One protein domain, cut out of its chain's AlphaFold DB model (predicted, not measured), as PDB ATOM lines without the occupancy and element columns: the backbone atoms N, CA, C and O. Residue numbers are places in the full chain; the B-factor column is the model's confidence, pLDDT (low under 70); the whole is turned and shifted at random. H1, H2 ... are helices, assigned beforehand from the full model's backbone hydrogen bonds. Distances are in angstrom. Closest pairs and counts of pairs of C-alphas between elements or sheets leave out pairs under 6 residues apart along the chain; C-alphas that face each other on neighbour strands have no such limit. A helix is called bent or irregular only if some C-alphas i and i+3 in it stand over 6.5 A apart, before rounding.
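Overview. This is residues 2 to 117 of the 118 residues of an uncharacterized protein of Thermocatellispora tengchongensis (UniProt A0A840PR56). What shape do the helices make? H2, H4 and H6 form an up-and-down bundle, each running against the one before it in the chain; H1 folds back along H2, H3 turns back at the last part of H2, and H5 and H7 pack on H6. How large is it? The printed part has 116 residues with seven named helices, H1 to H7 in order, and no named strand: all helix. It is compact, radius of gyration of the C-alphas 14.8 A, and flat, spanning 45 by 37 by 19 A.

Along the chain. Where does H1 begin? H1, residues 2 to 10, begins at C-alpha 2 (17.220, 301.914, 26.193). What follows? H2 is residues 16 to 34, 26.4 A long, H3 36 to 43, H4 45 to 54, H5 60 to 67, H6 75 to 97, 34.7 A long, and H7 101 to 113, ending at C-alpha 113 (15.126, 303.270, -2.668). H6 is irregular, C-alphas 93 and 96 being 7.2 A apart.

Arrangement. What does H2 touch? Its closest C-alpha pairs are Val 19 to Leu 5 of H1, 5.9 A, a hairpin; Ile 31 to Ala 39 of H3, 5.4 A, a hairpin; Gly 20 to Gly 52 of H4, 6.2 A; and Val 21 to Val 87 of H6, 5.8 A. What else touches H6? The closest C-alphas are Val 87 and Gly 52 of H4, 6.4 A, opposite ways at a shallow 12 degrees; Leu 81 and Val 63 of H5, 6.8 A; and Val 88 and Met 111 of H7, 6.6 A, at a steep 45 degrees. Are the backbones whole? Every O i to N i+4 pair is within hydrogen-bond range in H1 to H5, 15 of 19 in H6 and 8 of 9 in H7.

Size, cuts and confidence. How far does it reach? The farthest C-alphas, Ala 38 and Asn 72, are 45.9 A apart. Is anything cut, long or uncertain? The printed part has no cut, no link is long, and no printed residue is under 70.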
ATOM      1  N   PHE A   2      17.980 303.008  26.824       75.06
ATOM      2  CA  PHE A   2      17.220 301.914  26.193       75.06
ATOM      3  C   PHE A   2      16.218 301.221  27.124       75.06
ATOM      4  O   PHE A   2      15.110 300.947  26.692       75.06
ATOM      5  N   GLN A   3      16.523 301.124  28.422       74.56
ATOM      6  CA  GLN A   3      15.586 300.634  29.443       74.56
ATOM      7  C   GLN A   3      14.242 301.389  29.477       74.56
ATOM      8  O   GLN A   3      13.213 300.780  29.741       74.56
ATOM      9  N   MET A   4      14.214 302.698  29.177       75.81
ATOM     10  CA  MET A   4      12.946 303.445  29.105       75.81
ATOM     11  C   MET A   4      12.168 303.146  27.821       75.81
ATOM     12  O   MET A   4      10.943 303.127  27.849       75.81
ATOM     13  N   LEU A   5      12.859 302.902  26.703       80.38
ATOM     14  CA  LEU A   5      12.203 302.476  25.464       80.38
ATOM     15  C   LEU A   5      11.662 301.047  25.586       80.38
ATOM     16  O   LEU A   5      10.579 300.759  25.084       80.38
ATOM     17  N   ASP A   6      12.375 300.178  26.298       78.38
ATOM     18  CA  ASP A   6      11.936 298.811  26.574       78.38
ATOM     19  C   ASP A   6      10.731 298.787  27.508       78.38
ATOM     20  O   ASP A   6       9.746 298.117  27.209       78.38
ATOM     21  N   LEU A   7      10.737 299.621  28.549       77.62
ATOM     22  CA  LEU A   7       9.571 299.819  29.406       77.62
ATOM     23  C   LEU A   7       8.376 300.395  28.624       77.62
ATOM     24  O   LEU A   7       7.234 299.983  28.826       77.62
ATOM     25  N   ALA A   8       8.613 301.328  27.698       74.31
ATOM     26  CA  ALA A   8       7.560 301.872  26.841       74.31
ATOM     27  C   ALA A   8       6.955 300.798  25.914       74.31
ATOM     28  O   ALA A   8       5.739 300.758  25.712       74.31
ATOM     29  N   ARG A   9       7.785 299.877  25.409       82.06
ATOM     30  CA  ARG A   9       7.337 298.697  24.655       82.06
ATOM     31  C   ARG A   9       6.483 297.765  25.514       82.06
ATOM     32  O   ARG A   9       5.420 297.334  25.079       82.06
ATOM     33  N   GLU A  10       6.951 297.452  26.720       81.88
ATOM     34  CA  GLU A  10       6.295 296.532  27.660       81.88
ATOM     35  C   GLU A  10       4.959 297.073  28.178       81.88
ATOM     36  O   GLU A  10       4.022 296.311  28.393       81.88
ATOM     37  N   THR A  11       4.842 298.394  28.310       84.69
ATOM     38  CA  THR A  11       3.594 299.085  28.675       84.69
ATOM     39  C   THR A  11       2.670 299.345  27.482       84.69
ATOM     40  O   THR A  11       1.647 300.007  27.640       84.69
ATOM     41  N   HIS A  12       3.018 298.853  26.286       78.44
ATOM     42  CA  HIS A  12       2.296 299.081  25.028       78.44
ATOM     43  C   HIS A  12       2.110 300.561  24.650       78.44
ATOM     44  O   HIS A  12       1.261 300.888  23.822       78.44
ATOM     45  N   SER A  13       2.917 301.461  25.219       81.56
ATOM     46  CA  SER A  13       2.901 302.886  24.872       81.56
ATOM     47  C   SER A  13       3.654 303.183  23.572       81.56
ATOM     48  O   SER A  13       3.402 304.209  22.945       81.56
ATOM     49  N   LEU A  14       4.543 302.277  23.146       86.12
ATOM     50  CA  LEU A  14       5.210 302.294  21.845       86.12
ATOM     51  C   LEU A  14       5.206 300.899  21.215       86.12
ATOM     52  O   LEU A  14       5.387 299.885  21.892       86.12
ATOM     53  N   SER A  15       5.071 300.846  19.894       89.19
ATOM     54  CA  SER A  15       5.277 299.621  19.123       89.19
ATOM     55  C   SER A  15       6.762 299.238  19.046       89.19
ATOM     56  O   SER A  15       7.655 300.079  19.168       89.19
ATOM     57  N   ALA A  16       7.048 297.959  18.772       88.00
ATOM     58  CA  ALA A  16       8.420 297.483  18.555       88.00
ATOM     59  C   ALA A  16       9.132 298.244  17.420       88.00
ATOM     60  O   ALA A  16      10.321 298.540  17.518       88.00
ATOM     61  N   HIS A  17       8.383 298.617  16.378       91.31
ATOM     62  CA  HIS A  17       8.879 299.435  15.276       91.31
ATOM     63  C   HIS A  17       9.336 300.821  15.752       91.31
ATOM     64  O   HIS A  17      10.451 301.240  15.452       91.31
ATOM     65  N   GLU A  18       8.507 301.521  16.531       90.88
ATOM     66  CA  GLU A  18       8.841 302.852  17.052       90.88
ATOM     67  C   GLU A  18      10.037 302.815  18.000       90.88
ATOM     68  O   GLU A  18      10.894 303.696  17.948       90.88
ATOM     69  N   VAL A  19      10.122 301.787  18.845       90.31
ATOM     70  CA  VAL A  19      11.273 301.589  19.728       90.31
ATOM     71  C   VAL A  19      12.546 301.362  18.923       90.31
ATOM     72  O   VAL A  19      13.548 302.025  19.186       90.31
ATOM     73  N   GLY A  20      12.503 300.491  17.916       90.75
ATOM     74  CA  GLY A  20      13.648 300.222  17.053       90.75
ATOM     75  C   GLY A  20      14.133 301.466  16.303       90.75
ATOM     76  O   GLY A  20      15.312 301.802  16.369       90.75
ATOM     77  N   VAL A  21      13.223 302.225  15.683       93.94
ATOM     78  CA  VAL A  21      13.564 303.486  14.996       93.94
ATOM     79  C   VAL A  21      14.182 304.502  15.963       93.94
ATOM     80  O   VAL A  21      15.203 305.115  15.652       93.94
ATOM     81  N   ARG A  22      13.614 304.667  17.164       93.38
ATOM     82  CA  ARG A  22      14.159 305.589  18.174       93.38
ATOM     83  C   ARG A  22      15.534 305.160  18.671       93.38
ATOM     84  O   ARG A  22      16.379 306.020  18.890       93.38
ATOM     85  N   ARG A  23      15.782 303.856  18.827       91.81
ATOM     86  CA  ARG A  23      17.108 303.337  19.191       91.81
ATOM     87  C   ARG A  23      18.163 303.728  18.157       91.81
ATOM     88  O   ARG A  23      19.212 304.223  18.549       91.81
ATOM     89  N   ILE A  24      17.858 303.589  16.867       94.50
ATOM     90  CA  ILE A  24      18.763 303.983  15.775       94.50
ATOM     91  C   ILE A  24      19.112 305.476  15.868       94.50
ATOM     92  O   ILE A  24      20.287 305.834  15.828       94.50
ATOM     93  N   TYR A  25      18.113 306.345  16.062       94.31
ATOM     94  CA  TYR A  25      18.349 307.786  16.224       94.31
ATOM     95  C   TYR A  25      19.182 308.127  17.461       94.31
ATOM     96  O   TYR A  25      20.077 308.963  17.377       94.31
ATOM     97  N   LEU A  26      18.929 307.468  18.594       91.88
ATOM     98  CA  LEU A  26      19.726 307.670  19.806       91.88
ATOM     99  C   LEU A  26      21.190 307.279  19.595       91.88
ATOM    100  O   LEU A  26      22.081 307.979  20.064       91.88
ATOM    101  N   VAL A  27      21.449 306.188  18.872       92.12
ATOM    102  CA  VAL A  27      22.816 305.759  18.539       92.12
ATOM    103  C   VAL A  27      23.490 306.788  17.633       92.12
ATOM    104  O   VAL A  27      24.626 307.167  17.899       92.12
ATOM    105  N   ALA A  28      22.786 307.294  16.616       92.44
ATOM    106  CA  ALA A  28      23.299 308.357  15.753       92.44
ATOM    107  C   ALA A  28      23.668 309.619  16.555       92.44
ATOM    108  O   ALA A  28      24.771 310.142  16.419       92.44
ATOM    109  N   GLU A  29      22.794 310.054  17.463       92.06
ATOM    110  CA  GLU A  29      23.051 311.202  18.338       92.06
ATOM    111  C   GLU A  29      24.226 310.951  19.302       92.06
ATOM    112  O   GLU A  29      25.037 311.843  19.561       92.06
ATOM    113  N   MET A  30      24.365 309.731  19.827       90.19
ATOM    114  CA  MET A  30      25.502 309.365  20.673       90.19
ATOM    115  C   MET A  30      26.821 309.376  19.901       90.19
ATOM    116  O   MET A  30      27.827 309.828  20.449       90.19
ATOM    117  N   ILE A  31      26.824 308.953  18.634       91.69
ATOM    118  CA  ILE A  31      27.994 309.065  17.756       91.69
ATOM    119  C   ILE A  31      28.395 310.533  17.580       91.69
ATOM    120  O   ILE A  31      29.577 310.854  17.709       91.69
ATOM    121  N   GLU A  32      27.435 311.430  17.336       89.75
ATOM    122  CA  GLU A  32      27.708 312.866  17.188       89.75
ATOM    123  C   GLU A  32      28.278 313.491  18.471       89.75
ATOM    124  O   GLU A  32      29.174 314.333  18.409       89.75
ATOM    125  N   ARG A  33      27.792 313.066  19.644       89.50
ATOM    126  CA  ARG A  33      28.186 313.639  20.942       89.50
ATOM    127  C   ARG A  33      29.487 313.075  21.507       89.50
ATOM    128  O   ARG A  33      30.265 313.820  22.097       89.50
ATOM    129  N   LEU A  34      29.691 311.764  21.400       89.12
ATOM    130  CA  LEU A  34      30.794 311.039  22.049       89.12
ATOM    131  C   LEU A  34      31.910 310.658  21.068       89.12
ATOM    132  O   LEU A  34      33.007 310.287  21.488       89.12
ATOM    133  N   GLY A  35      31.641 310.750  19.766       87.44
ATOM    134  CA  GLY A  35      32.496 310.224  18.714       87.44
ATOM    135  C   GLY A  35      32.266 308.730  18.461       87.44
ATOM    136  O   GLY A  35      31.861 307.965  19.339       87.44
ATOM    137  N   VAL A  36      32.581 308.306  17.234       83.50
ATOM    138  CA  VAL A  36      32.308 306.954  16.714       83.50
ATOM    139  C   VAL A  36      32.897 305.853  17.597       83.50
ATOM    140  O   VAL A  36      32.215 304.890  17.917       83.50
ATOM    141  N   VAL A  37      34.154 306.003  18.032       80.88
ATOM    142  CA  VAL A  37      34.873 304.957  18.785       80.88
ATOM    143  C   VAL A  37      34.256 304.710  20.163       80.88
ATOM    144  O   VAL A  37      34.217 303.568  20.616       80.88
ATOM    145  N   ALA A  38      33.797 305.763  20.844       80.25
ATOM    146  CA  ALA A  38      33.171 305.631  22.157       80.25
ATOM    147  C   ALA A  38      31.773 305.013  22.033       80.25
ATOM    148  O   ALA A  38      31.481 304.036  22.716       80.25
ATOM    149  N   ALA A  39      30.956 305.521  21.104       79.38
ATOM    150  CA  ALA A  39      29.609 305.010  20.862       79.38
ATOM    151  C   ALA A  39      29.609 303.537  20.420       79.38
ATOM    152  O   ALA A  39      28.801 302.743  20.892       79.38
ATOM    153  N   ASP A  40      30.547 303.151  19.554       80.50
ATOM    154  CA  ASP A  40      30.634 301.785  19.044       80.50
ATOM    155  C   ASP A  40      31.020 300.760  20.119       80.50
ATOM    156  O   ASP A  40      30.465 299.665  20.158       80.50
ATOM    157  N   ARG A  41      31.909 301.126  21.053       79.12
ATOM    158  CA  ARG A  41      32.252 300.264  22.199       79.12
ATOM    159  C   ARG A  41      31.070 300.005  23.125       79.12
ATOM    160  O   ARG A  41      31.040 298.966  23.777       79.12
ATOM    161  N   GLU A  42      30.156 300.961  23.230       80.31
ATOM    162  CA  GLU A  42      29.007 300.866  24.128       80.31
ATOM    163  C   GLU A  42      27.808 300.167  23.484       80.31
ATOM    164  O   GLU A  42      27.069 299.477  24.185       80.31
ATOM    165  N   LEU A  43      27.592 300.364  22.180       83.38
ATOM    166  CA  LEU A  43      26.308 300.058  21.543       83.38
ATOM    167  C   LEU A  43      26.388 299.113  20.346       83.38
ATOM    168  O   LEU A  43      25.332 298.666  19.913       83.38
ATOM    169  N   ASP A  44      27.586 298.823  19.830       89.75
ATOM    170  CA  ASP A  44      27.814 298.028  18.616       89.75
ATOM    171  C   ASP A  44      26.928 298.470  17.433       89.75
ATOM    172  O   ASP A  44      25.819 297.975  17.199       89.75
ATOM    173  N   ILE A  45      27.435 299.439  16.664       91.94
ATOM    174  CA  ILE A  45      26.667 300.122  15.610       91.94
ATOM    175  C   ILE A  45      26.196 299.132  14.531       91.94
ATOM    176  O   ILE A  45      25.087 299.270  14.005       91.94
ATOM    177  N   ASP A  46      27.008 298.116  14.225       94.25
ATOM    178  CA  ASP A  46      26.686 297.100  13.219       94.25
ATOM    179  C   ASP A  46      25.497 296.235  13.681       94.25
ATOM    180  O   ASP A  46      24.587 295.950  12.896       94.25
ATOM    181  N   THR A  47      25.451 295.877  14.970       93.88
ATOM    182  CA  THR A  47      24.321 295.149  15.568       93.88
ATOM    183  C   THR A  47      23.042 295.983  15.533       93.88
ATOM    184  O   THR A  47      22.013 295.501  15.051       93.88
ATOM    185  N   VAL A  48      23.101 297.257  15.931       93.50
ATOM    186  CA  VAL A  48      21.944 298.172  15.868       93.50
ATOM    187  C   VAL A  48      21.409 298.296  14.441       93.50
ATOM    188  O   VAL A  48      20.196 298.303  14.222       93.50
ATOM    189  N   ALA A  49      22.292 298.379  13.447       95.50
ATOM    190  CA  ALA A  49      21.880 298.476  12.055       95.50
ATOM    191  C   ALA A  49      21.220 297.188  11.537       95.50
ATOM    192  O   ALA A  49      20.204 297.267  10.842       95.50
ATOM    193  N   ARG A  50      21.734 296.006  11.911       96.19
ATOM    194  CA  ARG A  50      21.102 294.710  11.595       96.19
ATOM    195  C   ARG A  50      19.721 294.589  12.233       96.19
ATOM    196  O   ARG A  50      18.767 294.207  11.552       96.19
ATOM    197  N   GLU A  51      19.597 294.964  13.505       94.56
ATOM    198  CA  GLU A  51      18.304 295.027  14.192       94.56
ATOM    199  C   GLU A  51      17.349 295.979  13.471       94.56
ATOM    200  O   GLU A  51      16.204 295.617  13.204       94.56
ATOM    201  N   GLY A  52      17.826 297.159  13.072       95.12
ATOM    202  CA  GLY A  52      17.049 298.122  12.300       95.12
ATOM    203  C   GLY A  52      16.527 297.545  10.987       95.12
ATOM    204  O   GLY A  52      15.331 297.625  10.723       95.12
ATOM    205  N   LEU A  53      17.386 296.900  10.192       96.06
ATOM    206  CA  LEU A  53      16.978 296.255   8.938       96.06
ATOM    207  C   LEU A  53      15.915 295.170   9.157       96.06
ATOM    208  O   LEU A  53      15.000 295.050   8.346       96.06
ATOM    209  N   SER A  54      15.980 294.433  10.270       95.62
ATOM    210  CA  SER A  54      14.981 293.407  10.605       95.62
ATOM    211  C   SER A  54      13.573 293.965  10.874       95.62
ATOM    212  O   SER A  54      12.593 293.224  10.823       95.62
ATOM    213  N   LEU A  55      13.442 295.277  11.113       95.75
ATOM    214  CA  LEU A  55      12.146 295.952  11.265       95.75
ATOM    215  C   LEU A  55      11.424 296.152   9.926       95.75
ATOM    216  O   LEU A  55      10.240 296.506   9.917       95.75
ATOM    217  N   ILE A  56      12.122 295.969   8.801       96.12
ATOM    218  CA  ILE A  56      11.529 296.024   7.469       96.12
ATOM    219  C   ILE A  56      10.955 294.643   7.148       96.12
ATOM    220  O   ILE A  56      11.675 293.680   6.916       96.12
ATOM    221  N   ILE A  57       9.626 294.554   7.150       95.12
ATOM    222  CA  ILE A  57       8.896 293.277   7.082       95.12
ATOM    223  C   ILE A  57       9.007 292.621   5.698       95.12
ATOM    224  O   ILE A  57       8.909 291.402   5.565       95.12
ATOM    225  N   TRP A  58       9.157 293.428   4.649       96.75
ATOM    226  CA  TRP A  58       9.204 292.945   3.276       96.75
ATOM    227  C   TRP A  58      10.627 292.916   2.731       96.75
ATOM    228  O   TRP A  58      11.415 293.813   3.040       96.75
ATOM    229  N   PRO A  59      10.938 291.931   1.870       96.44
ATOM    230  CA  PRO A  59      12.195 291.935   1.144       96.44
ATOM    231  C   PRO A  59      12.268 293.173   0.244       96.44
ATOM    232  O   PRO A  59      11.244 293.717  -0.187       96.44
ATOM    233  N   ARG A  60      13.493 293.613  -0.037       96.12
ATOM    234  CA  ARG A  60      13.772 294.851  -0.769       96.12
ATOM    235  C   ARG A  60      13.069 294.896  -2.123       96.12
ATOM    236  O   ARG A  60      12.463 295.908  -2.454       96.12
ATOM    237  N   GLU A  61      13.089 293.793  -2.859       96.25
ATOM    238  CA  GLU A  61      12.510 293.666  -4.199       96.25
ATOM    239  C   GLU A  61      10.992 293.882  -4.168       96.25
ATOM    240  O   GLU A  61      10.413 294.511  -5.054       96.25
ATOM    241  N   ARG A  62      10.331 293.404  -3.106       96.62
ATOM    242  CA  ARG A  62       8.903 293.650  -2.903       96.62
ATOM    243  C   ARG A  62       8.644 295.110  -2.558       96.62
ATOM    244  O   ARG A  62       7.706 295.689  -3.092       96.62
ATOM    245  N   VAL A  63       9.452 295.700  -1.676       97.06
ATOM    246  CA  VAL A  63       9.324 297.124  -1.338       97.06
ATOM    247  C   VAL A  63       9.468 297.978  -2.594       97.06
ATOM    248  O   VAL A  63       8.634 298.845  -2.825       97.06
ATOM    249  N   GLU A  64      10.460 297.699  -3.434       96.56
ATOM    250  CA  GLU A  64      10.673 298.381  -4.713       96.56
ATOM    251  C   GLU A  64       9.457 298.256  -5.645       96.56
ATOM    252  O   GLU A  64       8.938 299.269  -6.118       96.56
ATOM    253  N   TRP A  65       8.936 297.040  -5.835       96.00
ATOM    254  CA  TRP A  65       7.766 296.796  -6.686       96.00
ATOM    255  C   TRP A  65       6.493 297.503  -6.199       96.00
ATOM    256  O   TRP A  65       5.739 298.074  -6.991       96.00
ATOM    257  N   GLU A  66       6.237 297.483  -4.891       96.31
ATOM    258  CA  GLU A  66       5.074 298.152  -4.297       96.31
ATOM    259  C   GLU A  66       5.220 299.681  -4.345       96.31
ATOM    260  O   GLU A  66       4.231 300.395  -4.516       96.31
ATOM    261  N   THR A  67       6.454 300.182  -4.237       95.81
ATOM    262  CA  THR A  67       6.771 301.617  -4.260       95.81
ATOM    263  C   THR A  67       6.532 302.242  -5.630       95.81
ATOM    264  O   THR A  67       6.074 303.380  -5.698       95.81
ATOM    265  N   ALA A  68       6.777 301.509  -6.721       93.62
ATOM    266  CA  ALA A  68       6.619 302.017  -8.086       93.62
ATOM    267  C   ALA A  68       5.205 302.552  -8.398       93.62
ATOM    268  O   ALA A  68       5.061 303.428  -9.246       93.62
ATOM    269  N   ASP A  69       4.179 302.053  -7.701       92.69
ATOM    270  CA  ASP A  69       2.780 302.456  -7.886       92.69
ATOM    271  C   ASP A  69       2.045 302.634  -6.546       92.69
ATOM    272  O   ASP A  69       0.886 302.254  -6.381       92.69
ATOM    273  N   TRP A  70       2.742 303.167  -5.536       93.00
ATOM    274  CA  TRP A  70       2.251 303.186  -4.152       93.00
ATOM    275  C   TRP A  70       0.898 303.897  -3.978       93.00
ATOM    276  O   TRP A  70       0.134 303.540  -3.083       93.00
ATOM    277  N   GLN A  71       0.588 304.877  -4.835       91.50
ATOM    278  CA  GLN A  71      -0.649 305.669  -4.783       91.50
ATOM    279  C   GLN A  71      -1.905 304.833  -5.060       91.50
ATOM    280  O   GLN A  71      -2.980 305.170  -4.569       91.50
ATOM    281  N   ASN A  72      -1.761 303.736  -5.808       94.69
ATOM    282  CA  ASN A  72      -2.847 302.818  -6.146       94.69
ATOM    283  C   ASN A  72      -2.880 301.577  -5.235       94.69
ATOM    284  O   ASN A  72      -3.679 300.664  -5.449       94.69
ATOM    285  N   ARG A  73      -2.013 301.512  -4.217       93.69
ATOM    286  CA  ARG A  73      -1.966 300.392  -3.270       93.69
ATOM    287  C   ARG A  73      -2.935 300.592  -2.111       93.69
ATOM    288  O   ARG A  73      -3.434 301.685  -1.846       93.69
ATOM    289  N   SER A  74      -3.193 299.508  -1.384       97.00
ATOM    290  CA  SER A  74      -4.011 299.562  -0.176       97.00
ATOM    291  C   SER A  74      -3.383 300.478   0.884       97.00
ATOM    292  O   SER A  74      -2.167 300.694   0.923       97.00
ATOM    293  N   ILE A  75      -4.216 300.971   1.803       96.06
ATOM    294  CA  ILE A  75      -3.755 301.752   2.960       96.06
ATOM    295  C   ILE A  75      -2.719 300.966   3.774       96.06
ATOM    296  O   ILE A  75      -1.722 301.533   4.212       96.06
ATOM    297  N   GLU A  76      -2.912 299.657   3.933       95.94
ATOM    298  CA  GLU A  76      -1.973 298.784   4.640       95.94
ATOM    299  C   GLU A  76      -0.599 298.724   3.955       95.94
ATOM    300  O   GLU A  76       0.434 298.857   4.620       95.94
ATOM    301  N   THR A  77      -0.572 298.603   2.625       96.38
ATOM    302  CA  THR A  77       0.672 298.657   1.851       96.38
ATOM    303  C   THR A  77       1.353 300.010   2.018       96.38
ATOM    304  O   THR A  77       2.541 300.054   2.332       96.38
ATOM    305  N   MET A  78       0.612 301.119   1.910       96.88
ATOM    306  CA  MET A  78       1.174 302.457   2.121       96.88
ATOM    307  C   MET A  78       1.767 302.626   3.527       96.88
ATOM    308  O   MET A  78       2.858 303.174   3.676       96.88
ATOM    309  N   LEU A  79       1.087 302.138   4.569       95.06
ATOM    310  CA  LEU A  79       1.603 302.174   5.941       95.06
ATOM    311  C   LEU A  79       2.877 301.334   6.090       95.06
ATOM    312  O   LEU A  79       3.812 301.758   6.771       95.06
ATOM    313  N   THR A  80       2.945 300.178   5.431       96.38
ATOM    314  CA  THR A  80       4.137 299.317   5.425       96.38
ATOM    315  C   THR A  80       5.316 299.995   4.729       96.38
ATOM    316  O   THR A  80       6.424 300.004   5.267       96.38
ATOM    317  N   LEU A  81       5.082 300.645   3.588       97.19
ATOM    318  CA  LEU A  81       6.102 301.415   2.874       97.19
ATOM    319  C   LEU A  81       6.603 302.613   3.696       97.19
ATOM    320  O   LEU A  81       7.810 302.832   3.787       97.19
ATOM    321  N   ARG A  82       5.709 303.339   4.380       96.62
ATOM    322  CA  ARG A  82       6.090 304.432   5.296       96.62
ATOM    323  C   ARG A  82       6.922 303.942   6.480       96.62
ATOM    324  O   ARG A  82       7.871 304.609   6.884       96.62
ATOM    325  N   ARG A  83       6.606 302.764   7.028       96.50
ATOM    326  CA  ARG A  83       7.428 302.115   8.065       96.50
ATOM    327  C   ARG A  83       8.820 301.780   7.535       96.50
ATOM    328  O   ARG A  83       9.807 302.116   8.186       96.50
ATOM    329  N   ALA A  84       8.914 301.191   6.342       97.06
ATOM    330  CA  ALA A  84      10.202 300.944   5.695       97.06
ATOM    331  C   ALA A  84      10.989 302.255   5.520       97.06
ATOM    332  O   ALA A  84      12.148 302.327   5.921       97.06
ATOM    333  N   ARG A  85      10.343 303.329   5.046       97.56
ATOM    334  CA  ARG A  85      10.958 304.660   4.936       97.56
ATOM    335  C   ARG A  85      11.479 305.185   6.264       97.56
ATOM    336  O   ARG A  85      12.588 305.711   6.299       97.56
ATOM    337  N   SER A  86      10.709 305.048   7.342       97.50
ATOM    338  CA  SER A  86      11.125 305.500   8.672       97.50
ATOM    339  C   SER A  86      12.408 304.803   9.123       97.50
ATOM    340  O   SER A  86      13.309 305.450   9.649       97.50
ATOM    341  N   VAL A  87      12.510 303.494   8.887       97.25
ATOM    342  CA  VAL A  87      13.696 302.702   9.239       97.25
ATOM    343  C   VAL A  87      14.882 303.072   8.359       97.25
ATOM    344  O   VAL A  87      15.948 303.377   8.880       97.25
ATOM    345  N   VAL A  88      14.702 303.094   7.035       97.25
ATOM    346  CA  VAL A  88      15.769 303.426   6.077       97.25
ATOM    347  C   VAL A  88      16.291 304.845   6.328       97.25
ATOM    348  O   VAL A  88      17.499 305.053   6.383       97.25
ATOM    349  N   THR A  89      15.406 305.812   6.588       97.12
ATOM    350  CA  THR A  89      15.807 307.175   6.979       97.12
ATOM    351  C   THR A  89      16.673 307.157   8.235       97.12
ATOM    352  O   THR A  89      17.745 307.751   8.237       97.12
ATOM    353  N   ALA A  90      16.248 306.464   9.294       95.88
ATOM    354  CA  ALA A  90      17.017 306.393  10.533       95.88
ATOM    355  C   ALA A  90      18.387 305.724  10.315       95.88
ATOM    356  O   ALA A  90      19.416 306.240  10.748       95.88
ATOM    357  N   LEU A  91      18.422 304.610   9.578       96.50
ATOM    358  CA  LEU A  91      19.648 303.879   9.257       96.50
ATOM    359  C   LEU A  91      20.635 304.700   8.416       96.50
ATOM    360  O   LEU A  91      21.843 304.483   8.517       96.50
ATOM    361  N   SER A  92      20.154 305.665   7.627       96.38
ATOM    362  CA  SER A  92      21.016 306.548   6.830       96.38
ATOM    363  C   SER A  92      22.019 307.332   7.687       96.38
ATOM    364  O   SER A  92      23.147 307.555   7.251       96.38
ATOM    365  N   TYR A  93      21.654 307.659   8.933       94.69
ATOM    366  CA  TYR A  93      22.531 308.346   9.882       94.69
ATOM    367  C   TYR A  93      23.634 307.438  10.439       94.69
ATOM    368  O   TYR A  93      24.704 307.918  10.809       94.69
ATOM    369  N   LEU A  94      23.407 306.122  10.478       94.12
ATOM    370  CA  LEU A  94      24.415 305.166  10.938       94.12
ATOM    371  C   LEU A  94      25.382 304.756   9.827       94.12
ATOM    372  O   LEU A  94      26.517 304.397  10.131       94.12
ATOM    373  N   LEU A  95      24.966 304.842   8.558       94.31
ATOM    374  CA  LEU A  95      25.712 304.336   7.402       94.31
ATOM    375  C   LEU A  95      27.209 304.714   7.372       94.31
ATOM    376  O   LEU A  95      28.016 303.819   7.106       94.31
ATOM    377  N   PRO A  96      27.628 305.965   7.659       93.44
ATOM    378  CA  PRO A  96      29.048 306.334   7.639       93.44
ATOM    379  C   PRO A  96      29.908 305.569   8.656       93.44
ATOM    380  O   PRO A  96      31.125 305.497   8.502       93.44
ATOM    381  N   ASN A  97      29.276 305.001   9.684       93.06
ATOM    382  CA  ASN A  97      29.920 304.404  10.851       93.06
ATOM    383  C   ASN A  97      29.862 302.867  10.857       93.06
ATOM    384  O   ASN A  97      30.467 302.242  11.723       93.06
ATOM    385  N   ILE A  98      29.176 302.259   9.885       93.44
ATOM    386  CA  ILE A  98      29.080 300.802   9.724       93.44
ATOM    387  C   ILE A  98      30.423 300.245   9.281       93.44
ATOM    388  O   ILE A  98      30.957 300.689   8.261       93.44
ATOM    389  N   ARG A  99      30.969 299.266   9.997       91.56
ATOM    390  CA  ARG A  99      32.298 298.695   9.708       91.56
ATOM    391  C   ARG A  99      32.212 297.482   8.802       91.56
ATOM    392  O   ARG A  99      33.086 297.281   7.961       91.56
ATOM    393  N   ASP A 100      31.156 296.701   8.971       95.06
ATOM    394  CA  ASP A 100      30.878 295.531   8.156       95.06
ATOM    395  C   ASP A 100      30.599 295.947   6.700       95.06
ATOM    396  O   ASP A 100      29.639 296.660   6.397       95.06
ATOM    397  N   ALA A 101      31.471 295.515   5.786       96.38
ATOM    398  CA  ALA A 101      31.397 295.877   4.375       96.38
ATOM    399  C   ALA A 101      30.168 295.284   3.668       96.38
ATOM    400  O   ALA A 101      29.602 295.935   2.788       96.38
ATOM    401  N   GLU A 102      29.745 294.079   4.054       97.19
ATOM    402  CA  GLU A 102      28.559 293.428   3.498       97.19
ATOM    403  C   GLU A 102      27.301 294.171   3.949       97.19
ATOM    404  O   GLU A 102      26.485 294.585   3.121       97.19
ATOM    405  N   LEU A 103      27.195 294.442   5.253       97.06
ATOM    406  CA  LEU A 103      26.093 295.217   5.821       97.06
ATOM    407  C   LEU A 103      26.016 296.619   5.213       97.06
ATOM    408  O   LEU A 103      24.935 297.082   4.847       97.06
ATOM    409  N   ARG A 104      27.163 297.286   5.052       96.94
ATOM    410  CA  ARG A 104      27.239 298.589   4.386       96.94
ATOM    411  C   ARG A 104      26.712 298.504   2.953       96.94
ATOM    412  O   ARG A 104      25.957 299.384   2.545       96.94
ATOM    413  N   GLY A 105      27.069 297.456   2.209       97.62
ATOM    414  CA  GLY A 105      26.547 297.194   0.866       97.62
ATOM    415  C   GLY A 105      25.021 297.078   0.850       97.62
ATOM    416  O   GLY A 105      24.362 297.794   0.096       97.62
ATOM    417  N   ILE A 106      24.461 296.264   1.750       97.31
ATOM    418  CA  ILE A 106      23.009 296.105   1.926       97.31
ATOM    419  C   ILE A 106      22.344 297.452   2.242       97.31
ATOM    420  O   ILE A 106      21.320 297.802   1.655       97.31
ATOM    421  N   MET A 107      22.922 298.239   3.151       96.81
ATOM    422  CA  MET A 107      22.364 299.534   3.538       96.81
ATOM    423  C   MET A 107      22.405 300.558   2.404       96.81
ATOM    424  O   MET A 107      21.411 301.246   2.194       96.81
ATOM    425  N   VAL A 108      23.507 300.652   1.651       97.56
ATOM    426  CA  VAL A 108      23.596 301.511   0.453       97.56
ATOM    427  C   VAL A 108      22.497 301.151  -0.544       97.56
ATOM    428  O   VAL A 108      21.852 302.028  -1.117       97.56
ATOM    429  N   ASP A 109      22.249 299.861  -0.714       96.50
ATOM    430  CA  ASP A 109      21.204 299.349  -1.582       96.50
ATOM    431  C   ASP A 109      19.793 299.742  -1.128       96.50
ATOM    432  O   ASP A 109      18.975 300.160  -1.954       96.50
ATOM    433  N   TRP A 110      19.523 299.708   0.177       97.31
ATOM    434  CA  TRP A 110      18.299 300.274   0.748       97.31
ATOM    435  C   TRP A 110      18.218 301.800   0.594       97.31
ATOM    436  O   TRP A 110      17.149 302.316   0.265       97.31
ATOM    437  N   MET A 111      19.327 302.534   0.760       95.88
ATOM    438  CA  MET A 111      19.348 304.000   0.609       95.88
ATOM    439  C   MET A 111      18.971 304.452  -0.803       95.88
ATOM    440  O   MET A 111      18.365 305.509  -0.963       95.88
ATOM    441  N   ARG A 112      19.277 303.653  -1.833       96.38
ATOM    442  CA  ARG A 112      18.883 303.950  -3.221       96.38
ATOM    443  C   ARG A 112      17.365 303.999  -3.419       96.38
ATOM    444  O   ARG A 112      16.911 304.735  -4.286       96.38
ATOM    445  N   LEU A 113      16.594 303.260  -2.616       94.69
ATOM    446  CA  LEU A 113      15.126 303.270  -2.668       94.69
ATOM    447  C   LEU A 113      14.506 304.439  -1.892       94.69
ATOM    448  O   LEU A 113      13.344 304.771  -2.118       94.69
ATOM    449  N   LEU A 114      15.259 305.075  -0.987       94.50
ATOM    450  CA  LEU A 114      14.735 306.101  -0.083       94.50
ATOM    451  C   LEU A 114      14.011 307.264  -0.795       94.50
ATOM    452  O   LEU A 114      12.949 307.652  -0.307       94.50
ATOM    453  N   PRO A 115      14.502 307.804  -1.931       94.94
ATOM    454  CA  PRO A 115      13.810 308.877  -2.651       94.94
ATOM    455  C   PRO A 115      12.457 308.463  -3.241       94.94
ATOM    456  O   PRO A 115      11.611 309.322  -3.478       94.94
ATOM    457  N   SER A 116      12.264 307.170  -3.503       94.00
ATOM    458  CA  SER A 116      11.045 306.631  -4.111       94.00
ATOM    459  C   SER A 116       9.986 306.265  -3.074       94.00
ATOM    460  O   SER A 116       8.806 306.226  -3.411       94.00
ATOM    461  N   LEU A 117      10.387 306.001  -1.825       94.38
ATOM    462  CA  LEU A 117       9.469 305.608  -0.760       94.38
ATOM    463  C   LEU A 117       8.478 306.740  -0.396       94.38
ATOM    464  O   LEU A 117       8.888 307.900  -0.296       94.38
TER     465      LEU A 117